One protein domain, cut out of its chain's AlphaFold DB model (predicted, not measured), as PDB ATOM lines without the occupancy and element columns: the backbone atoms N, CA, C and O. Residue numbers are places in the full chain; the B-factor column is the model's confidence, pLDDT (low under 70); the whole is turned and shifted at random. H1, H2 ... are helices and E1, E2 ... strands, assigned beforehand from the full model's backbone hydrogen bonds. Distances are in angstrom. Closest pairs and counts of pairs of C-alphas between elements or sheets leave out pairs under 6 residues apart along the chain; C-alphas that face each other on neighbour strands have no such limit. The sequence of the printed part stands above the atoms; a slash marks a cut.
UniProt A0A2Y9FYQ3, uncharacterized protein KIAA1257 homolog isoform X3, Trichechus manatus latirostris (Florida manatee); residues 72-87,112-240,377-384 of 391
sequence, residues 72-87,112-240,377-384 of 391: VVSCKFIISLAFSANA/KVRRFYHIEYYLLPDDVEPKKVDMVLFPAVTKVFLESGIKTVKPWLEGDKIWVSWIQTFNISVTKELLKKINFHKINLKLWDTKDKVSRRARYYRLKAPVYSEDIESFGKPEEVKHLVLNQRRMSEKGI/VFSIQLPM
ATOM      1  N   VAL A  72      -4.649  -7.712  51.365       92.31
ATOM      2  CA  VAL A  72      -4.475  -6.567  50.455       92.31
ATOM      3  C   VAL A  72      -5.220  -6.816  49.142       92.31
ATOM      4  O   VAL A  72      -4.879  -7.725  48.389       92.31
ATOM      5  N   VAL A  73      -6.220  -5.983  48.846       91.19
ATOM      6  CA  VAL A  73      -7.072  -6.079  47.648       91.19
ATOM      7  C   VAL A  73      -6.908  -4.832  46.779       91.19
ATOM      8  O   VAL A  73      -6.935  -3.705  47.272       91.19
ATOM      9  N   SER A  74      -6.757  -5.009  45.462       91.25
ATOM     10  CA  SER A  74      -6.632  -3.888  44.521       91.25
ATOM     11  C   SER A  74      -8.007  -3.409  44.039       91.25
ATOM     12  O   SER A  74      -8.688  -4.079  43.263       91.25
ATOM     13  N   CYS A  75      -8.421  -2.230  44.500       90.25
ATOM     14  CA  CYS A  75      -9.682  -1.579  44.158       90.25
ATOM     15  C   CYS A  75      -9.486  -0.532  43.050       90.25
ATOM     16  O   CYS A  75      -8.485   0.186  43.026       90.25
ATOM     17  N   LYS A  76     -10.460  -0.408  42.141       91.44
ATOM     18  CA  LYS A  76     -10.471   0.583  41.053       91.44
ATOM     19  C   LYS A  76     -11.608   1.581  41.268       91.44
ATOM     20  O   LYS A  76     -12.765   1.264  41.012       91.44
ATOM     21  N   PHE A  77     -11.269   2.794  41.691       91.50
ATOM     22  CA  PHE A  77     -12.206   3.910  41.805       91.50
ATOM     23  C   PHE A  77     -12.239   4.684  40.479       91.50
ATOM     24  O   PHE A  77     -11.189   5.052  39.951       91.50
ATOM     25  N   ILE A  78     -13.424   4.904  39.904       92.62
ATOM     26  CA  ILE A  78     -13.588   5.538  38.583       92.62
ATOM     27  C   ILE A  78     -14.393   6.824  38.748       92.62
ATOM     28  O   ILE A  78     -15.581   6.779  39.067       92.62
ATOM     29  N   ILE A  79     -13.750   7.964  38.504       93.25
ATOM     30  CA  ILE A  79     -14.377   9.284  38.600       93.25
ATOM     31  C   ILE A  79     -14.657   9.780  37.181       93.25
ATOM     32  O   ILE A  79     -13.741   9.840  36.361       93.25
ATOM     33  N   SER A  80     -15.906  10.162  36.912       94.31
ATOM     34  CA  SER A  80     -16.343  10.775  35.653       94.31
ATOM     35  C   SER A  80     -17.116  12.057  35.936       94.31
ATOM     36  O   SER A  80     -18.092  12.037  36.683       94.31
ATOM     37  N   LEU A  81     -16.697  13.166  35.330       93.94
ATOM     38  CA  LEU A  81     -17.272  14.497  35.535       93.94
ATOM     39  C   LEU A  81     -17.657  15.124  34.193       93.94
ATOM     40  O   LEU A  81     -16.881  15.071  33.239       93.94
ATOM     41  N   ALA A  82     -18.834  15.750  34.140       93.44
ATOM     42  CA  ALA A  82     -19.304  16.527  32.997       93.44
ATOM     43  C   ALA A  82     -19.217  18.028  33.302       93.44
ATOM     44  O   ALA A  82     -19.821  18.514  34.256       93.44
ATOM     45  N   PHE A  83     -18.514  18.777  32.456       90.50
ATOM     46  CA  PHE A  83     -18.403  20.232  32.542       90.50
ATOM     47  C   PHE A  83     -19.087  20.873  31.330       90.50
ATOM     48  O   PHE A  83     -18.844  20.452  30.202       90.50
ATOM     49  N   SER A  84     -19.901  21.919  31.511       87.31
ATOM     50  CA  SER A  84     -20.508  22.611  30.358       87.31
ATOM     51  C   SER A  84     -19.429  23.224  29.462       87.31
ATOM     52  O   SER A  84     -18.582  23.992  29.930       87.31
ATOM     53  N   ALA A  85     -19.462  22.931  28.163       78.62
ATOM     54  CA  ALA A  85     -18.557  23.510  27.177       78.62
ATOM     55  C   ALA A  85     -18.624  25.048  27.199       78.62
ATOM     56  O   ALA A  85     -17.592  25.722  27.224       78.62
ATOM     57  N   ASN A  86     -19.835  25.596  27.330       65.06
ATOM     58  CA  ASN A  86     -20.153  27.003  27.082       65.06
ATOM     59  C   ASN A  86     -19.961  27.945  28.287       65.06
ATOM     60  O   ASN A  86     -20.320  29.119  28.202       65.06
ATOM     61  N   ALA A  87     -19.351  27.490  29.389       54.50
ATOM     62  CA  ALA A  87     -19.196  28.253  30.640       54.50
ATOM     63  C   ALA A  87     -18.300  29.524  30.574       54.50
ATOM     64  O   ALA A  87     -17.877  30.028  31.608       54.50
ATOM     65  N   LYS A 112      -5.831  31.134  26.550       59.69
ATOM     66  CA  LYS A 112      -5.870  29.671  26.688       59.69
ATOM     67  C   LYS A 112      -6.756  29.311  27.878       59.69
ATOM     68  O   LYS A 112      -6.225  29.172  28.982       59.69
ATOM     69  N   VAL A 113      -8.068  29.195  27.632       74.25
ATOM     70  CA  VAL A 113      -9.120  28.980  28.632       74.25
ATOM     71  C   VAL A 113      -8.819  27.682  29.359       74.25
ATOM     72  O   VAL A 113      -9.105  26.586  28.880       74.25
ATOM     73  N   ARG A 114      -8.167  27.842  30.506       86.88
ATOM     74  CA  ARG A 114      -7.850  26.795  31.460       86.88
ATOM     75  C   ARG A 114      -8.873  26.898  32.563       86.88
ATOM     76  O   ARG A 114      -8.950  27.935  33.216       86.88
ATOM     77  N   ARG A 115      -9.632  25.830  32.775       90.50
ATOM     78  CA  ARG A 115     -10.435  25.697  33.988       90.50
ATOM     79  C   ARG A 115      -9.641  24.866  34.980       90.50
ATOM     80  O   ARG A 115      -9.050  23.851  34.606       90.50
ATOM     81  N   PHE A 116      -9.577  25.361  36.204       93.56
ATOM     82  CA  PHE A 116      -8.873  24.734  37.306       93.56
ATOM     83  C   PHE A 116      -9.933  24.130  38.213       93.56
ATOM     84  O   PHE A 116     -10.863  24.831  38.596       93.56
ATOM     85  N   TYR A 117      -9.794  22.852  38.537       95.25
ATOM     86  CA  TYR A 117     -10.663  22.195  39.502       95.25
ATOM     87  C   TYR A 117      -9.817  21.563  40.593       95.25
ATOM     88  O   TYR A 117      -8.784  20.966  40.295       95.25
ATOM     89  N   HIS A 118     -10.254  21.693  41.838       96.31
ATOM     90  CA  HIS A 118      -9.712  20.956  42.972       96.31
ATOM     91  C   HIS A 118     -10.789  19.993  43.469       96.31
ATOM     92  O   HIS A 118     -11.966  20.353  43.474       96.31
ATOM     93  N   ILE A 119     -10.401  18.779  43.848       95.75
ATOM     94  CA  ILE A 119     -11.302  17.728  44.321       95.75
ATOM     95  C   ILE A 119     -10.710  17.109  45.584       95.75
ATOM     96  O   ILE A 119      -9.532  16.748  45.597       95.75
ATOM     97  N   GLU A 120     -11.546  16.933  46.603       95.62
ATOM     98  CA  GLU A 120     -11.228  16.200  47.832       95.62
ATOM     99  C   GLU A 120     -12.299  15.130  48.085       95.62
ATOM    100  O   GLU A 120     -13.493  15.411  47.960       95.62
ATOM    101  N   TYR A 121     -11.896  13.911  48.451       93.56
ATOM    102  CA  TYR A 121     -12.817  12.850  48.883       93.56
ATOM    103  C   TYR A 121     -12.172  11.905  49.900       93.56
ATOM    104  O   TYR A 121     -10.966  11.679  49.872       93.56
ATOM    105  N   TYR A 122     -12.992  11.317  50.769       92.88
ATOM    106  CA  TYR A 122     -12.596  10.241  51.682       92.88
ATOM    107  C   TYR A 122     -13.048   8.906  51.080       92.88
ATOM    108  O   TYR A 122     -14.250   8.678  50.921       92.88
ATOM    109  N   LEU A 123     -12.100   8.058  50.678       91.00
ATOM    110  CA  LEU A 123     -12.375   6.786  50.005       91.00
ATOM    111  C   LEU A 123     -12.834   5.727  51.012       91.00
ATOM    112  O   LEU A 123     -13.785   4.996  50.744       91.00
ATOM    113  N   LEU A 124     -12.168   5.674  52.161       91.75
ATOM    114  CA  LEU A 124     -12.426   4.745  53.255       91.75
ATOM    115  C   LEU A 124     -13.049   5.477  54.457       91.75
ATOM    116  O   LEU A 124     -12.814   6.672  54.632       91.75
ATOM    117  N   PRO A 125     -13.815   4.776  55.313       89.38
ATOM    118  CA  PRO A 125     -14.391   5.364  56.527       89.38
ATOM    119  C   PRO A 125     -13.334   5.785  57.562       89.38
ATOM    120  O   PRO A 125     -13.601   6.670  58.365       89.38
ATOM    121  N   ASP A 126     -12.144   5.174  57.522       88.94
ATOM    122  CA  ASP A 126     -11.020   5.446  58.431       88.94
ATOM    123  C   ASP A 126      -9.913   6.323  57.786       88.94
ATOM    124  O   ASP A 126      -8.813   6.437  58.327       88.94
ATOM    125  N   ASP A 127     -10.167   6.943  56.621       91.00
ATOM    126  CA  ASP A 127      -9.219   7.876  55.986       91.00
ATOM    127  C   ASP A 127      -9.057   9.150  56.844       91.00
ATOM    128  O   ASP A 127      -9.965   9.975  56.934       91.00
ATOM    129  N   VAL A 128      -7.875   9.355  57.436       90.81
ATOM    130  CA  VAL A 128      -7.568  10.560  58.239       90.81
ATOM    131  C   VAL A 128      -7.483  11.825  57.369       90.81
ATOM    132  O   VAL A 128      -7.954  12.893  57.762       90.81
ATOM    133  N   GLU A 129      -6.915  11.710  56.166       92.69
ATOM    134  CA  GLU A 129      -6.775  12.812  55.208       92.69
ATOM    135  C   GLU A 129      -7.548  12.528  53.910       92.69
ATOM    136  O   GLU A 129      -7.479  11.410  53.390       92.69
ATOM    137  N   PRO A 130      -8.236  13.529  53.324       93.50
ATOM    138  CA  PRO A 130      -8.944  13.341  52.068       93.50
ATOM    139  C   PRO A 130      -7.965  13.221  50.901       93.50
ATOM    140  O   PRO A 130      -7.004  13.987  50.794       93.50
ATOM    141  N   LYS A 131      -8.267  12.317  49.969       94.56
ATOM    142  CA  LYS A 131      -7.541  12.151  48.709       94.56
ATOM    143  C   LYS A 131      -7.757  13.342  47.797       94.56
ATOM    144  O   LYS A 131      -8.897  13.730  47.535       94.56
ATOM    145  N   LYS A 132      -6.651  13.924  47.324       95.38
ATOM    146  CA  LYS A 132      -6.655  15.220  46.628       95.38
ATOM    147  C   LYS A 132      -6.341  15.057  45.151       95.38
ATOM    148  O   LYS A 132      -5.375  14.392  44.771       95.38
ATOM    149  N   VAL A 133      -7.151  15.695  44.310       96.81
ATOM    150  CA  VAL A 133      -6.973  15.694  42.856       96.81
ATOM    151  C   VAL A 133      -7.120  17.112  42.325       96.81
ATOM    152  O   VAL A 133      -8.184  17.712  42.454       96.81
ATOM    153  N   ASP A 134      -6.082  17.640  41.677       96.88
ATOM    154  CA  ASP A 134      -6.240  18.849  40.864       96.88
ATOM    155  C   ASP A 134      -6.488  18.465  39.407       96.88
ATOM    156  O   ASP A 134      -5.909  17.511  38.887       96.88
ATOM    157  N   MET A 135      -7.267  19.266  38.694       95.94
ATOM    158  CA  MET A 135      -7.443  19.144  37.253       95.94
ATOM    159  C   MET A 135      -7.180  20.488  36.583       95.94
ATOM    160  O   MET A 135      -7.665  21.528  37.027       95.94
ATOM    161  N   VAL A 136      -6.448  20.458  35.472       94.69
ATOM    162  CA  VAL A 136      -6.341  21.588  34.546       94.69
ATOM    163  C   VAL A 136      -6.926  21.147  33.211       94.69
ATOM    164  O   VAL A 136      -6.312  20.374  32.469       94.69
ATOM    165  N   LEU A 137      -8.139  21.620  32.938       93.12
ATOM    166  CA  LEU A 137      -8.883  21.357  31.711       93.12
ATOM    167  C   LEU A 137      -8.453  22.357  30.633       93.12
ATOM    168  O   LEU A 137      -8.655  23.563  30.789       93.12
ATOM    169  N   PHE A 138      -7.881  21.850  29.540       89.62
ATOM    170  CA  PHE A 138      -7.642  22.588  28.298       89.62
ATOM    171  C   PHE A 138      -8.598  22.062  27.208       89.62
ATOM    172  O   PHE A 138      -8.978  20.894  27.265       89.62
ATOM    173  N   PRO A 139      -8.930  22.847  26.163       83.94
ATOM    174  CA  PRO A 139      -9.927  22.449  25.157       83.94
ATOM    175  C   PRO A 139      -9.676  21.119  24.422       83.94
ATOM    176  O   PRO A 139     -10.622  20.531  23.917       83.94
ATOM    177  N   ALA A 140      -8.424  20.649  24.350       85.19
ATOM    178  CA  ALA A 140      -8.046  19.409  23.658       85.19
ATOM    179  C   ALA A 140      -7.488  18.307  24.583       85.19
ATOM    180  O   ALA A 140      -7.235  17.197  24.124       85.19
ATOM    181  N   VAL A 141      -7.236  18.603  25.865       90.19
ATOM    182  CA  VAL A 141      -6.566  17.683  26.802       90.19
ATOM    183  C   VAL A 141      -6.806  18.110  28.250       90.19
ATOM    184  O   VAL A 141      -6.727  19.294  28.572       90.19
ATOM    185  N   THR A 142      -7.028  17.155  29.149       94.44
ATOM    186  CA  THR A 142      -7.054  17.408  30.595       94.44
ATOM    187  C   THR A 142      -5.807  16.829  31.248       94.44
ATOM    188  O   THR A 142      -5.360  15.728  30.914       94.44
ATOM    189  N   LYS A 143      -5.231  17.576  32.191       95.19
ATOM    190  CA  LYS A 143      -4.145  17.105  33.056       95.19
ATOM    191  C   LYS A 143      -4.708  16.923  34.459       95.19
ATOM    192  O   LYS A 143      -5.179  17.893  35.049       95.19
ATOM    193  N   VAL A 144      -4.683  15.688  34.948       96.38
ATOM    194  CA  VAL A 144      -5.201  15.277  36.258       96.38
ATOM    195  C   VAL A 144      -3.999  15.003  37.159       96.38
ATOM    196  O   VAL A 144      -3.177  14.142  36.848       96.38
ATOM    197  N   PHE A 145      -3.858  15.768  38.233       96.06
ATOM    198  CA  PHE A 145      -2.746  15.709  39.177       96.06
ATOM    199  C   PHE A 145      -3.219  14.964  40.419       96.06
ATOM    200  O   PHE A 145      -4.151  15.396  41.089       96.06
ATOM    201  N   LEU A 146      -2.564  13.848  40.700       94.50
ATOM    202  CA  LEU A 146      -2.824  12.936  41.805       94.50
ATOM    203  C   LEU A 146      -1.584  12.902  42.705       94.50
ATOM    204  O   LEU A 146      -0.473  13.188  42.246       94.50
ATOM    205  N   GLU A 147      -1.749  12.441  43.946       90.75
ATOM    206  CA  GLU A 147      -0.637  12.038  44.826       90.75
ATOM    207  C   GLU A 147       0.365  11.134  44.075       90.75
ATOM    208  O   GLU A 147       1.572  11.359  44.108       90.75
ATOM    209  N   SER A 148      -0.146  10.182  43.284       89.19
ATOM    210  CA  SER A 148       0.643   9.217  42.507       89.19
ATOM    211  C   SER A 148       1.187   9.725  41.156       89.19
ATOM    212  O   SER A 148       1.702   8.921  40.383       89.19
ATOM    213  N   GLY A 149       1.047  11.012  40.804       91.69
ATOM    214  CA  GLY A 149       1.586  11.577  39.551       91.69
ATOM    215  C   GLY A 149       0.583  12.350  38.687       91.69
ATOM    216  O   GLY A 149      -0.479  12.753  39.146       91.69
ATOM    217  N   ILE A 150       0.927  12.603  37.417       93.25
ATOM    218  CA  ILE A 150       0.056  13.325  36.469       93.25
ATOM    219  C   ILE A 150      -0.481  12.351  35.423       93.25
ATOM    220  O   ILE A 150       0.292  11.826  34.623       93.25
ATOM    221  N   LYS A 151      -1.804  12.180  35.363       93.19
ATOM    222  CA  LYS A 151      -2.486  11.515  34.247       93.19
ATOM    223  C   LYS A 151      -2.858  12.538  33.174       93.19
ATOM    224  O   LYS A 151      -3.206  13.685  33.462       93.19
ATOM    225  N   THR A 152      -2.760  12.120  31.917       93.69
ATOM    226  CA  THR A 152      -3.172  12.903  30.748       93.69
ATOM    227  C   THR A 152      -4.343  12.182  30.114       93.69
ATOM    228  O   THR A 152      -4.183  11.029  29.738       93.69
ATOM    229  N   VAL A 153      -5.495  12.839  30.006       92.75
ATOM    230  CA  VAL A 153      -6.699  12.239  29.417       92.75
ATOM    231  C   VAL A 153      -7.281  13.169  28.361       92.75
ATOM    232  O   VAL A 153      -7.325  14.392  28.544       92.75
ATOM    233  N   LYS A 154      -7.713  12.601  27.237       92.50
ATOM    234  CA  LYS A 154      -8.367  13.339  26.158       92.50
ATOM    235  C   LYS A 154      -9.851  13.507  26.515       92.50
ATOM    236  O   LYS A 154     -10.538  12.497  26.655       92.50
ATOM    237  N   PRO A 155     -10.352  14.735  26.737       92.50
ATOM    238  CA  PRO A 155     -11.747  14.939  27.107       92.50
ATOM    239  C   PRO A 155     -12.675  14.511  25.963       92.50
ATOM    240  O   PRO A 155     -12.351  14.706  24.789       92.50
ATOM    241  N   TRP A 156     -13.838  13.963  26.307       93.44
ATOM    242  CA  TRP A 156     -14.865  13.569  25.341       93.44
ATOM    243  C   TRP A 156     -15.981  14.619  25.305       93.44
ATOM    244  O   TRP A 156     -16.502  15.006  26.346       93.44
ATOM    245  N   LEU A 157     -16.343  15.097  24.114       91.00
ATOM    246  CA  LEU A 157     -17.459  16.023  23.922       91.00
ATOM    247  C   LEU A 157     -18.743  15.234  23.606       91.00
ATOM    248  O   LEU A 157     -18.813  14.559  22.580       91.00
ATOM    249  N   GLU A 158     -19.754  15.348  24.466       91.69
ATOM    250  CA  GLU A 158     -21.106  14.805  24.276       91.69
ATOM    251  C   GLU A 158     -22.096  15.983  24.287       91.69
ATOM    252  O   GLU A 158     -22.482  16.487  25.343       91.69
ATOM    253  N   GLY A 159     -22.469  16.481  23.102       89.50
ATOM    254  CA  GLY A 159     -23.338  17.656  22.969       89.50
ATOM    255  C   GLY A 159     -22.710  18.923  23.566       89.50
ATOM    256  O   GLY A 159     -21.643  19.357  23.135       89.50
ATOM    257  N   ASP A 160     -23.368  19.519  24.564       89.31
ATOM    258  CA  ASP A 160     -22.876  20.698  25.287       89.31
ATOM    259  C   ASP A 160     -21.924  20.359  26.455       89.31
ATOM    260  O   ASP A 160     -21.446  21.268  27.138       89.31
ATOM    261  N   LYS A 161     -21.634  19.072  26.698       91.25
ATOM    262  CA  LYS A 161     -20.862  18.590  27.854       91.25
ATOM    263  C   LYS A 161     -19.480  18.098  27.449       91.25
ATOM    264  O   LYS A 161     -19.326  17.254  26.571       91.25
ATOM    265  N   ILE A 162     -18.471  18.590  28.156       92.94
ATOM    266  CA  ILE A 162     -17.102  18.084  28.134       92.94
ATOM    267  C   ILE A 162     -16.969  17.084  29.284       92.94
ATOM    268  O   ILE A 162     -16.894  17.478  30.449       92.94
ATOM    269  N   TRP A 163     -16.945  15.797  28.959       94.75
ATOM    270  CA  TRP A 163     -16.650  14.723  29.895       94.75
ATOM    271  C   TRP A 163     -15.147  14.577  30.119       94.75
ATOM    272  O   TRP A 163     -14.347  14.575  29.179       94.75
ATOM    273  N   VAL A 164     -14.774  14.368  31.377       95.19
ATOM    274  CA  VAL A 164     -13.450  13.895  31.780       95.19
ATOM    275  C   VAL A 164     -13.638  12.698  32.701       95.19
ATOM    276  O   VAL A 164     -14.401  12.782  33.660       95.19
ATOM    277  N   SER A 165     -12.937  11.601  32.423       95.56
ATOM    278  CA  SER A 165     -12.967  10.387  33.240       95.56
ATOM    279  C   SER A 165     -11.558   9.864  33.489       95.56
ATOM    280  O   SER A 165     -10.678  10.031  32.641       95.56
ATOM    281  N   TRP A 166     -11.329   9.257  34.653       94.81
ATOM    282  CA  TRP A 166     -10.098   8.533  34.961       94.81
ATOM    283  C   TRP A 166     -10.334   7.418  35.985       94.81
ATOM    284  O   TRP A 166     -11.178   7.520  36.876       94.81
ATOM    285  N   ILE A 167      -9.524   6.362  35.881       92.81
ATOM    286  CA  ILE A 167      -9.419   5.309  36.894       92.81
ATOM    287  C   ILE A 167      -8.302   5.684  37.873       92.81
ATOM    288  O   ILE A 167      -7.200   6.051  37.448       92.81
ATOM    289  N   GLN A 168      -8.545   5.536  39.173       92.38
ATOM    290  CA  GLN A 168      -7.522   5.486  40.212       92.38
ATOM    291  C   GLN A 168      -7.543   4.109  40.883       92.38
ATOM    292  O   GLN A 168      -8.588   3.643  41.333       92.38
ATOM    293  N   THR A 169      -6.385   3.456  40.931       92.25
ATOM    294  CA  THR A 169      -6.215   2.165  41.603       92.25
ATOM    295  C   THR A 169      -5.682   2.401  43.011       92.25
ATOM    296  O   THR A 169      -4.753   3.192  43.185       92.25
ATOM    297  N   PHE A 170      -6.247   1.704  43.991       91.06
ATOM    298  CA  PHE A 170      -5.827   1.720  45.388       91.06
ATOM    299  C   PHE A 170      -5.631   0.283  45.866       91.06
ATOM    300  O   PHE A 170      -6.491  -0.561  45.634       91.06
ATOM    301  N   ASN A 171      -4.529   0.006  46.559       92.12
ATOM    302  CA  ASN A 171      -4.332  -1.272  47.238       92.12
ATOM    303  C   ASN A 171      -4.799  -1.091  48.685       92.12
ATOM    304  O   ASN A 171      -4.176  -0.353  49.445       92.12
ATOM    305  N   ILE A 172      -5.936  -1.693  49.022       91.19
ATOM    306  CA  ILE A 172      -6.634  -1.517  50.298       91.19
ATOM    307  C   ILE A 172      -6.331  -2.718  51.188       91.19
ATOM    308  O   ILE A 172      -6.471  -3.860  50.758       91.19
ATOM    309  N   SER A 173      -5.946  -2.451  52.433       90.69
ATOM    310  CA  SER A 173      -5.824  -3.454  53.489       90.69
ATOM    311  C   SER A 173      -7.223  -3.798  54.015       90.69
ATOM    312  O   SER A 173      -7.851  -2.971  54.675       90.69
ATOM    313  N   VAL A 174      -7.752  -4.972  53.666       90.12
ATOM    314  CA  VAL A 174      -9.114  -5.395  54.024       90.12
ATOM    315  C   VAL A 174      -9.090  -6.202  55.321       90.12
ATOM    316  O   VAL A 174      -8.484  -7.269  55.392       90.12
ATOM    317  N   THR A 175      -9.795  -5.696  56.333       90.62
ATOM    318  CA  THR A 175     -10.054  -6.362  57.621       90.62
ATOM    319  C   THR A 175     -11.556  -6.580  57.816       90.62
ATOM    320  O   THR A 175     -12.378  -5.925  57.163       90.62
ATOM    321  N   LYS A 176     -11.949  -7.449  58.762       88.25
ATOM    322  CA  LYS A 176     -13.369  -7.636  59.117       88.25
ATOM    323  C   LYS A 176     -14.026  -6.338  59.598       88.25
ATOM    324  O   LYS A 176     -15.214  -6.130  59.364       88.25
ATOM    325  N   GLU A 177     -13.273  -5.453  60.250       89.69
ATOM    326  CA  GLU A 177     -13.768  -4.138  60.669       89.69
ATOM    327  C   GLU A 177     -14.016  -3.206  59.485       89.69
ATOM    328  O   GLU A 177     -15.082  -2.591  59.412       89.69
ATOM    329  N   LEU A 178     -13.081  -3.134  58.529       89.06
ATOM    330  CA  LEU A 178     -13.257  -2.302  57.343       89.06
ATOM    331  C   LEU A 178     -14.484  -2.750  56.543       89.06
ATOM    332  O   LEU A 178     -15.270  -1.902  56.132       89.06
ATOM    333  N   LEU A 179     -14.707  -4.062  56.392       87.94
ATOM    334  CA  LEU A 179     -15.900  -4.602  55.725       87.94
ATOM    335  C   LEU A 179     -17.210  -4.209  56.434       87.94
ATOM    336  O   LEU A 179     -18.179  -3.852  55.766       87.94
ATOM    337  N   LYS A 180     -17.235  -4.197  57.775       89.19
ATOM    338  CA  LYS A 180     -18.396  -3.720  58.552       89.19
ATOM    339  C   LYS A 180     -18.646  -2.223  58.341       89.19
ATOM    340  O   LYS A 180     -19.784  -1.829  58.099       89.19
ATOM    341  N   LYS A 181     -17.600  -1.389  58.409       90.38
ATOM    342  CA  LYS A 181     -17.712   0.075  58.263       90.38
ATOM    343  C   LYS A 181     -18.056   0.493  56.827       90.38
ATOM    344  O   LYS A 181     -18.927   1.337  56.625       90.38
ATOM    345  N   ILE A 182     -17.402  -0.097  55.823       88.50
ATOM    346  CA  ILE A 182     -17.503   0.331  54.416       88.50
ATOM    347  C   ILE A 182     -18.895   0.093  53.816       88.50
ATOM    348  O   ILE A 182     -19.312   0.842  52.939       88.50
ATOM    349  N   ASN A 183     -19.649  -0.875  54.347       83.12
ATOM    350  CA  ASN A 183     -21.037  -1.149  53.961       83.12
ATOM    351  C   ASN A 183     -22.010   0.007  54.285       83.12
ATOM    352  O   ASN A 183     -23.064   0.121  53.667       83.12
ATOM    353  N   PHE A 184     -21.650   0.872  55.241       85.00
ATOM    354  CA  PHE A 184     -22.407   2.078  55.603       85.00
ATOM    355  C   PHE A 184     -21.666   3.374  55.238       85.00
ATOM    356  O   PHE A 184     -22.215   4.467  55.399       85.00
ATOM    357  N   HIS A 185     -20.430   3.266  54.734       87.81
ATOM    358  CA  HIS A 185     -19.642   4.410  54.288       87.81
ATOM    359  C   HIS A 185     -20.261   5.048  53.047       87.81
ATOM    360  O   HIS A 185     -20.791   4.381  52.154       87.81
ATOM    361  N   LYS A 186     -20.153   6.372  52.977       88.12
ATOM    362  CA  LYS A 186     -20.576   7.149  51.821       88.12
ATOM    363  C   LYS A 186     -19.469   8.126  51.463       88.12
ATOM    364  O   LYS A 186     -19.086   8.974  52.269       88.12
ATOM    365  N   ILE A 187     -18.967   8.014  50.239       89.56
ATOM    366  CA  ILE A 187     -17.865   8.833  49.743       89.56
ATOM    367  C   ILE A 187     -18.411  10.239  49.491       89.56
ATOM    368  O   ILE A 187     -19.117  10.486  48.514       89.56
ATOM    369  N   ASN A 188     -18.094  11.161  50.399       88.06
ATOM    370  CA  ASN A 188     -18.390  12.580  50.237       88.06
ATOM    371  C   ASN A 188     -17.294  13.204  49.360       88.06
ATOM    372  O   ASN A 188     -16.164  13.383  49.819       88.06
ATOM    373  N   LEU A 189     -17.623  13.512  48.105       91.06
ATOM    374  CA  LEU A 189     -16.735  14.183  47.157       91.06
ATOM    375  C   LEU A 189     -17.058  15.676  47.127       91.06
ATOM    376  O   LEU A 189     -18.198  16.057  46.869       91.06
ATOM    377  N   LYS A 190     -16.039  16.512  47.339       93.00
ATOM    378  CA  LYS A 190     -16.098  17.974  47.212       93.00
ATOM    379  C   LYS A 190     -15.321  18.424  45.979       93.00
ATOM    380  O   LYS A 190     -14.257  17.882  45.691       93.00
ATOM    381  N   LEU A 191     -15.843  19.418  45.269       93.88
ATOM    382  CA  LEU A 191     -15.307  19.973  44.026       93.88
ATOM    383  C   LEU A 191     -15.343  21.507  44.095       93.88
ATOM    384  O   LEU A 191     -16.394  22.094  44.341       93.88
ATOM    385  N   TRP A 192     -14.208  22.145  43.813       94.19
ATOM    386  CA  TRP A 192     -14.059  23.599  43.693       94.19
ATOM    387  C   TRP A 192     -13.612  23.963  42.275       94.19
ATOM    388  O   TRP A 192     -12.773  23.268  41.704       94.19
ATOM    389  N   ASP A 193     -14.094  25.080  41.727       90.44
ATOM    390  CA  ASP A 193     -13.725  25.614  40.401       90.44
ATOM    391  C   ASP A 193     -12.595  26.670  40.434       90.44
ATOM    392  O   ASP A 193     -12.382  27.434  39.489       90.44
ATOM    393  N   THR A 194     -11.865  26.731  41.551       86.94
ATOM    394  CA  THR A 194     -11.055  27.883  41.959       86.94
ATOM    395  C   THR A 194      -9.538  27.657  41.828       86.94
ATOM    396  O   THR A 194      -8.966  26.720  42.396       86.94
ATOM    397  N   LYS A 195      -8.852  28.575  41.133       89.81
ATOM    398  CA  LYS A 195      -7.407  28.531  40.800       89.81
ATOM    399  C   LYS A 195      -6.458  28.647  42.012       89.81
ATOM    400  O   LYS A 195      -5.286  28.279  41.910       89.81
ATOM    401  N   ASP A 196      -6.933  29.149  43.148       89.44
ATOM    402  CA  ASP A 196      -6.192  29.277  44.412       89.44
ATOM    403  C   ASP A 196      -6.196  28.000  45.272       89.44
ATOM    404  O   ASP A 196      -5.252  27.804  46.041       89.44
ATOM    405  N   LYS A 197      -7.189  27.113  45.106       93.69
ATOM    406  CA  LYS A 197      -7.240  25.815  45.802       93.69
ATOM    407  C   LYS A 197      -6.300  24.784  45.190       93.69
ATOM    408  O   LYS A 197      -5.647  24.052  45.925       93.69
ATOM    409  N   VAL A 198      -6.168  24.771  43.860       94.31
ATOM    410  CA  VAL A 198      -5.280  23.814  43.182       94.31
ATOM    411  C   VAL A 198      -3.811  24.018  43.553       94.31
ATOM    412  O   VAL A 198      -3.343  25.155  43.712       94.31
ATOM    413  N   SER A 199      -3.056  22.921  43.644       93.62
ATOM    414  CA  SER A 199      -1.648  22.929  44.046       93.62
ATOM    415  C   SER A 199      -0.776  23.825  43.163       93.62
ATOM    416  O   SER A 199      -1.059  24.083  41.988       93.62
ATOM    417  N   ARG A 200       0.381  24.239  43.696       92.62
ATOM    418  CA  ARG A 200       1.401  24.994  42.948       92.62
ATOM    419  C   ARG A 200       1.812  24.294  41.640       92.62
ATOM    420  O   ARG A 200       2.106  24.973  40.657       92.62
ATOM    421  N   ARG A 201       1.802  22.953  41.613       92.06
ATOM    422  CA  ARG A 201       2.153  22.127  40.445       92.06
ATOM    423  C   ARG A 201       1.108  22.236  39.332       92.06
ATOM    424  O   ARG A 201       1.492  22.378  38.174       92.06
ATOM    425  N   ALA A 202      -0.180  22.218  39.678       92.56
ATOM    426  CA  ALA A 202      -1.283  22.391  38.733       92.56
ATOM    427  C   ALA A 202      -1.448  23.860  38.300       92.56
ATOM    428  O   ALA A 202      -1.501  24.156  37.106       92.56
ATOM    429  N   ARG A 203      -1.439  24.801  39.255       92.44
ATOM    430  CA  ARG A 203      -1.645  26.248  39.035       92.44
ATOM    431  C   ARG A 203      -0.703  26.851  37.996       92.44
ATOM    432  O   ARG A 203      -1.134  27.623  37.141       92.44
ATOM    433  N   TYR A 204       0.578  26.490  38.058       89.25
ATOM    434  CA  TYR A 204       1.599  26.967  37.121       89.25
ATOM    435  C   TYR A 204       1.844  26.010  35.944       89.25
ATOM    436  O   TYR A 204       2.756  26.249  35.148       89.25
ATOM    437  N   TYR A 205       1.031  24.958  35.778       88.56
ATOM    438  CA  TYR A 205       1.181  24.039  34.656       88.56
ATOM    439  C   TYR A 205       0.873  24.732  33.323       88.56
ATOM    440  O   TYR A 205      -0.214  25.269  33.075       88.56
ATOM    441  N   ARG A 206       1.851  24.679  32.421       84.12
ATOM    442  CA  ARG A 206       1.738  25.136  31.037       84.12
ATOM    443  C   ARG A 206       1.954  23.925  30.140       84.12
ATOM    444  O   ARG A 206       2.986  23.267  30.249       84.12
ATOM    445  N   LEU A 207       1.011  23.657  29.235       80.19
ATOM    446  CA  LEU A 207       1.288  22.765  28.112       80.19
ATOM    447  C   LEU A 207       2.490  23.332  27.347       80.19
ATOM    448  O   LEU A 207       2.445  24.479  26.888       80.19
ATOM    449  N   LYS A 208       3.545  22.522  27.203       75.75
ATOM    450  CA  LYS A 208       4.547  22.733  26.154       75.75
ATOM    451  C   LYS A 208       3.812  22.722  24.806       75.75
ATOM    452  O   LYS A 208       2.805  22.028  24.667       75.75
ATOM    453  N   ALA A 209       4.272  23.515  23.841       56.25
ATOM    454  CA  ALA A 209       3.716  23.440  22.493       56.25
ATOM    455  C   ALA A 209       3.960  22.025  21.928       56.25
ATOM    456  O   ALA A 209       5.057  21.502  22.141       56.25
ATOM    457  N   PRO A 210       2.975  21.398  21.260       53.22
ATOM    458  CA  PRO A 210       3.187  20.103  20.630       53.22
ATOM    459  C   PRO A 210       4.184  20.270  19.481       53.22
ATOM    460  O   PRO A 210       3.919  20.991  18.519       53.22
ATOM    461  N   VAL A 211       5.335  19.612  19.597       38.31
ATOM    462  CA  VAL A 211       6.249  19.422  18.471       38.31
ATOM    463  C   VAL A 211       5.726  18.214  17.700       38.31
ATOM    464  O   VAL A 211       5.814  17.101  18.192       38.31
ATOM    465  N   TYR A 212       5.120  18.494  16.547       37.31
ATOM    466  CA  TYR A 212       4.720  17.569  15.479       37.31
ATOM    467  C   TYR A 212       4.018  16.239  15.863       37.31
ATOM    468  O   TYR A 212       4.640  15.226  16.156       37.31
ATOM    469  N   SER A 213       2.685  16.273  15.739       52.50
ATOM    470  CA  SER A 213       1.757  15.182  15.362       52.50
ATOM    471  C   SER A 213       1.721  13.832  16.101       52.50
ATOM    472  O   SER A 213       0.621  13.423  16.458       52.50
ATOM    473  N   GLU A 214       2.821  13.113  16.308       37.56
ATOM    474  CA  GLU A 214       2.764  11.651  16.528       37.56
ATOM    475  C   GLU A 214       2.453  11.253  17.984       37.56
ATOM    476  O   GLU A 214       1.616  10.388  18.239       37.56
ATOM    477  N   ASP A 215       3.001  11.974  18.965       43.41
ATOM    478  CA  ASP A 215       2.778  11.705  20.402       43.41
ATOM    479  C   ASP A 215       1.318  11.987  20.855       43.41
ATOM    480  O   ASP A 215       0.890  11.617  21.948       43.41
ATOM    481  N   ILE A 216       0.504  12.626  20.001       49.25
ATOM    482  CA  ILE A 216      -0.907  12.951  20.279       49.25
ATOM    483  C   ILE A 216      -1.815  11.711  20.211       49.25
ATOM    484  O   ILE A 216      -2.876  11.702  20.839       49.25
ATOM    485  N   GLU A 217      -1.402  10.664  19.497       43.00
ATOM    486  CA  GLU A 217      -2.134   9.394  19.405       43.00
ATOM    487  C   GLU A 217      -1.820   8.444  20.580       43.00
ATOM    488  O   GLU A 217      -2.624   7.571  20.910       43.00
ATOM    489  N   SER A 218      -0.702   8.696  21.275       47.19
ATOM    490  CA  SER A 218      -0.301   8.059  22.541       47.19
ATOM    491  C   SER A 218      -1.041   8.638  23.761       47.19
ATOM    492  O   SER A 218      -1.269   7.949  24.759       47.19
ATOM    493  N   PHE A 219      -1.496   9.899  23.700       53.59
ATOM    494  CA  PHE A 219      -2.367  10.463  24.737       53.59
ATOM    495  C   PHE A 219      -3.772   9.852  24.668       53.59
ATOM    496  O   PHE A 219      -4.615  10.357  23.928       53.59
ATOM    497  N   GLY A 220      -3.985   8.816  25.492       56.00
ATOM    498  CA  GLY A 220      -5.245   8.140  25.833       56.00
ATOM    499  C   GLY A 220      -6.406   8.390  24.872       56.00
ATOM    500  O   GLY A 220      -7.010   9.471  24.891       56.00
ATOM    501  N   LYS A 221      -6.717   7.394  24.031       62.06
ATOM    502  CA  LYS A 221      -7.683   7.499  22.925       62.06
ATOM    503  C   LYS A 221      -8.988   8.123  23.443       62.06
ATOM    504  O   LYS A 221      -9.424   7.783  24.539       62.06
ATOM    505  N   PRO A 222      -9.671   9.003  22.680       64.19
ATOM    506  CA  PRO A 222     -10.882   9.678  23.177       64.19
ATOM    507  C   PRO A 222     -11.995   8.675  23.532       64.19
ATOM    508  O   PRO A 222     -12.863   8.951  24.361       64.19
ATOM    509  N   GLU A 223     -11.916   7.484  22.936       79.81
ATOM    510  CA  GLU A 223     -12.745   6.329  23.231       79.81
ATOM    511  C   GLU A 223     -12.581   5.804  24.671       79.81
ATOM    512  O   GLU A 223     -13.520   5.222  25.189       79.81
ATOM    513  N   GLU A 224     -11.466   6.046  25.370       87.62
ATOM    514  CA  GLU A 224     -11.266   5.624  26.768       87.62
ATOM    515  C   GLU A 224     -12.221   6.349  27.724       87.62
ATOM    516  O   GLU A 224     -12.940   5.708  28.490       87.62
ATOM    517  N   VAL A 225     -12.289   7.684  27.647       91.25
ATOM    518  CA  VAL A 225     -13.218   8.485  28.465       91.25
ATOM    519  C   VAL A 225     -14.668   8.158  28.100       91.25
ATOM    520  O   VAL A 225     -15.497   7.978  28.990       91.25
ATOM    521  N   LYS A 226     -14.964   8.012  26.803       93.38
ATOM    522  CA  LYS A 226     -16.281   7.600  26.299       93.38
ATOM    523  C   LYS A 226     -16.685   6.212  26.810       93.38
ATOM    524  O   LYS A 226     -17.779   6.061  27.344       93.38
ATOM    525  N   HIS A 227     -15.799   5.223  26.740       92.94
ATOM    526  CA  HIS A 227     -16.019   3.862  27.230       92.94
ATOM    527  C   HIS A 227     -16.238   3.825  28.749       92.94
ATOM    528  O   HIS A 227     -17.161   3.158  29.211       92.94
ATOM    529  N   LEU A 228     -15.459   4.582  29.534       93.44
ATOM    530  CA  LEU A 228     -15.655   4.688  30.985       93.44
ATOM    531  C   LEU A 228     -17.020   5.296  31.340       93.44
ATOM    532  O   LEU A 228     -17.756   4.709  32.134       93.44
ATOM    533  N   VAL A 229     -17.396   6.418  30.715       93.06
ATOM    534  CA  VAL A 229     -18.688   7.083  30.960       93.06
ATOM    535  C   VAL A 229     -19.866   6.209  30.516       93.06
ATOM    536  O   VAL A 229     -20.827   6.059  31.269       93.06
ATOM    537  N   LEU A 230     -19.797   5.589  29.333       92.88
ATOM    538  CA  LEU A 230     -20.859   4.712  28.825       92.88
ATOM    539  C   LEU A 230     -21.005   3.429  29.658       92.88
ATOM    540  O   LEU A 230     -22.128   2.981  29.884       92.88
ATOM    541  N   ASN A 231     -19.907   2.867  30.171       90.75
ATOM    542  CA  ASN A 231     -19.975   1.728  31.085       90.75
ATOM    543  C   ASN A 231     -20.558   2.124  32.446       90.75
ATOM    544  O   ASN A 231     -21.413   1.404  32.953       90.75
ATOM    545  N   GLN A 232     -20.174   3.268  33.022       89.31
ATOM    546  CA  GLN A 232     -20.793   3.746  34.265       89.31
ATOM    547  C   GLN A 232     -22.291   4.030  34.081       89.31
ATOM    548  O   GLN A 232     -23.083   3.607  34.922       89.31
ATOM    549  N   ARG A 233     -22.694   4.636  32.953       90.25
ATOM    550  CA  ARG A 233     -24.102   4.839  32.572       90.25
ATOM    551  C   ARG A 233     -24.856   3.498  32.538       90.25
ATOM    552  O   ARG A 233     -25.756   3.298  33.352       90.25
ATOM    553  N   ARG A 234     -24.374   2.528  31.750       89.56
ATOM    554  CA  ARG A 234     -24.925   1.159  31.633       89.56
ATOM    555  C   ARG A 234     -25.024   0.414  32.971       89.56
ATOM    556  O   ARG A 234     -25.981  -0.321  33.200       89.56
ATOM    557  N   MET A 235     -24.022   0.546  33.842       78.06
ATOM    558  CA  MET A 235     -24.028  -0.115  35.153       78.06
ATOM    559  C   MET A 235     -25.003   0.564  36.122       78.06
ATOM    560  O   MET A 235     -25.697  -0.134  36.858       78.06
ATOM    561  N   SER A 236     -25.124   1.897  36.077       75.44
ATOM    562  CA  SER A 236     -26.130   2.618  36.865       75.44
ATOM    563  C   SER A 236     -27.556   2.277  36.423       75.44
ATOM    564  O   SER A 236     -28.385   1.977  37.272       75.44
ATOM    565  N   GLU A 237     -27.824   2.190  35.116       74.81
ATOM    566  CA  GLU A 237     -29.134   1.822  34.556       74.81
ATOM    567  C   GLU A 237     -29.606   0.440  35.028       74.81
ATOM    568  O   GLU A 237     -30.763   0.276  35.407       74.81
ATOM    569  N   LYS A 238     -28.698  -0.542  35.106       62.75
ATOM    570  CA  LYS A 238     -29.004  -1.860  35.688       62.75
ATOM    571  C   LYS A 238     -29.279  -1.781  37.198       62.75
ATOM    572  O   LYS A 238     -30.165  -2.476  37.695       62.75
ATOM    573  N   GLY A 239     -28.553  -0.922  37.917       53.06
ATOM    574  CA  GLY A 239     -28.708  -0.692  39.360       53.06
ATOM    575  C   GLY A 239     -29.959   0.097  39.772       53.06
ATOM    576  O   GLY A 239     -30.469  -0.127  40.867       53.06
ATOM    577  N   ILE A 240     -30.509   0.952  38.897       48.47
ATOM    578  CA  ILE A 240     -31.728   1.754  39.156       48.47
ATOM    579  C   ILE A 240     -32.940   0.873  39.518       48.47
ATOM    580  O   ILE A 240     -33.832   1.319  40.232       48.47
ATOM    581  N   VAL A 377     -18.640  25.718  45.355       72.50
ATOM    582  CA  VAL A 377     -18.303  24.466  46.039       72.50
ATOM    583  C   VAL A 377     -19.434  23.478  45.806       72.50
ATOM    584  O   VAL A 377     -20.501  23.596  46.399       72.50
ATOM    585  N   PHE A 378     -19.199  22.502  44.938       77.38
ATOM    586  CA  PHE A 378     -20.097  21.369  44.766       77.38
ATOM    587  C   PHE A 378     -19.704  20.262  45.747       77.38
ATOM    588  O   PHE A 378     -18.519  19.976  45.920       77.38
ATOM    589  N   SER A 379     -20.687  19.620  46.371       66.31
ATOM    590  CA  SER A 379     -20.482  18.432  47.199       66.31
ATOM    591  C   SER A 379     -21.515  17.382  46.815       66.31
ATOM    592  O   SER A 379     -22.674  17.719  46.597       66.31
ATOM    593  N   ILE A 380     -21.108  16.117  46.740       77.19
ATOM    594  CA  ILE A 380     -22.010  14.987  46.498       77.19
ATOM    595  C   ILE A 380     -21.644  13.813  47.400       77.19
ATOM    596  O   ILE A 380     -20.469  13.523  47.625       77.19
ATOM    597  N   GLN A 381     -22.667  13.135  47.909       66.81
ATOM    598  CA  GLN A 381     -22.535  11.940  48.727       66.81
ATOM    599  C   GLN A 381     -22.833  10.699  47.878       66.81
ATOM    600  O   GLN A 381     -23.957  10.508  47.420       66.81
ATOM    601  N   LEU A 382     -21.825   9.851  47.673       75.38
ATOM    602  CA  LEU A 382     -21.937   8.630  46.874       75.38
ATOM    603  C   LEU A 382     -22.051   7.406  47.802       75.38
ATOM    604  O   LEU A 382     -21.107   7.143  48.552       75.38
ATOM    605  N   PRO A 383     -23.163   6.646  47.788       63.81
ATOM    606  CA  PRO A 383     -23.252   5.401  48.542       63.81
ATOM    607  C   PRO A 383     -22.335   4.341  47.922       63.81
ATOM    608  O   PRO A 383     -22.337   4.144  46.704       63.81
ATOM    609  N   MET A 384     -21.570   3.633  48.753       63.88
ATOM    610  CA  MET A 384     -20.871   2.426  48.314       63.88
ATOM    611  C   MET A 384     -21.902   1.304  48.108       63.88
ATOM    612  O   MET A 384     -22.823   1.152  48.909       63.88
TER     613      MET A 384
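What this domain is: This is residues 72 to 87, 112 to 240 and 377 to 384 of the 391 residues of the protein "uncharacterized protein KIAA1257 homolog isoform X3" of Trichechus manatus latirostris (Florida manatee) (UniProt A0A2Y9FYQ3). Two twisted sheets stand partly face to face as a sandwich: a large curled sheet of six strands, E5 E4 E3 E2 E8 E9, and a narrow one made by the long strands E1 and E7 with the short E6 beside part of E7. Helix H3 packs with residues 222 to 232 on the narrow sheet, on its face away from the large sheet, and residues 233 to 240 stick out; small H2 grazes the large sheet, and H1 makes a turn at one far end, between E7 and E8. The printed part has 153 residues with three named helices and nine named strands, in the order E1 E2 E3 E4 E5 E6 E7 H1 E8 H2 H3 E9. Both sheets are antiparallel, the narrow one in the order E1 E7 E6, and the class is mixed, helices and strands. The whole is compact, with a radius of gyration of the C-alphas of 16.7 A and spans of 53 by 37 by 30 A.

How they stand to each other: E1, residues 72 to 84, is an edge strand and the antiparallel neighbour of E7, residues 161 to 174; N 75 and O 170 are 2.8 A apart, within hydrogen-bond range. E2, residues 115 to 121, E3, residues 131 to 138, E4, residues 141 to 146, and E5, residues 149 to 153, form a meander, each strand the antiparallel neighbour of the one before. Within hydrogen-bond range are N 119 and O 133 of the hairpin E2 and E3, 2.8 A, N 145 and O 134 of the hairpin E3 and E4, 2.8 A, and N 151 and O 144 of the hairpin E4 and E5, 2.8 A. E5 runs on into E6, residues 156 to 158, across a break of 2 residues, at 44 degrees. E6 and E7 are a hairpin, with N 163 and O 156 2.8 A apart, and E7 bends by 57 degrees at residue 171. The two sheets have 22 pairs of C-alphas within 10 A, their strands at 28 degrees to each other; the closest C-alphas of E5 and E7 are those of Val 153 and Val 164, 7.3 A. H1, residues 176 to 182, is on neither sheet. E8, residues 186 to 192, is antiparallel to E2, with N 190 and O 120 2.8 A apart, and to the edge strand E9, residues 377 to 383, with N 191 and O 378 2.8 A apart. H2, residues 200 to 203, only grazes the large sheet; its closest C-alpha pair with E3 is Ala 202 and Asp 134, 6.5 A. H3, residues 222 to 239, is on the narrow sheet at a height of 9.3 A, over E1 and E7, and only just stands up from it, its line rising 42 degrees; the closest C-alphas of H3 and E7 are those of Val 225 and Ser 165, 5.1 A. Every O i to N i+4 pair is within hydrogen-bond range in H1 and H3; H2 is too short for such a pair.

Where its parts are: E1 begins at C-alpha 72, (-4.475, -6.567, 50.455), and is 38.9 A long; E7 is 37.4 A. E2, E3, E8 and E9 measure 19.8, 22.9, 19.5 and 19.9 A. H3 runs 26.2 A, from C-alpha 222 at (-10.882, 9.678, 23.177). E9 ends at C-alpha 383, (-23.252, 5.401, 48.542).

The domain as a whole: The C-alphas of Lys 176 and Tyr 212 are the two farthest apart, 53.5 A. Residues 88 to 111 and 241 to 376 are not printed; the gaps between C-alphas are 14.0 A and 27.3 A. The link from H2 to H3 is long, and its residues 208 to 215 stand free. Mean pLDDT of the printed part is 84.6; 24 residues are under 70, among them residues 209 to 222.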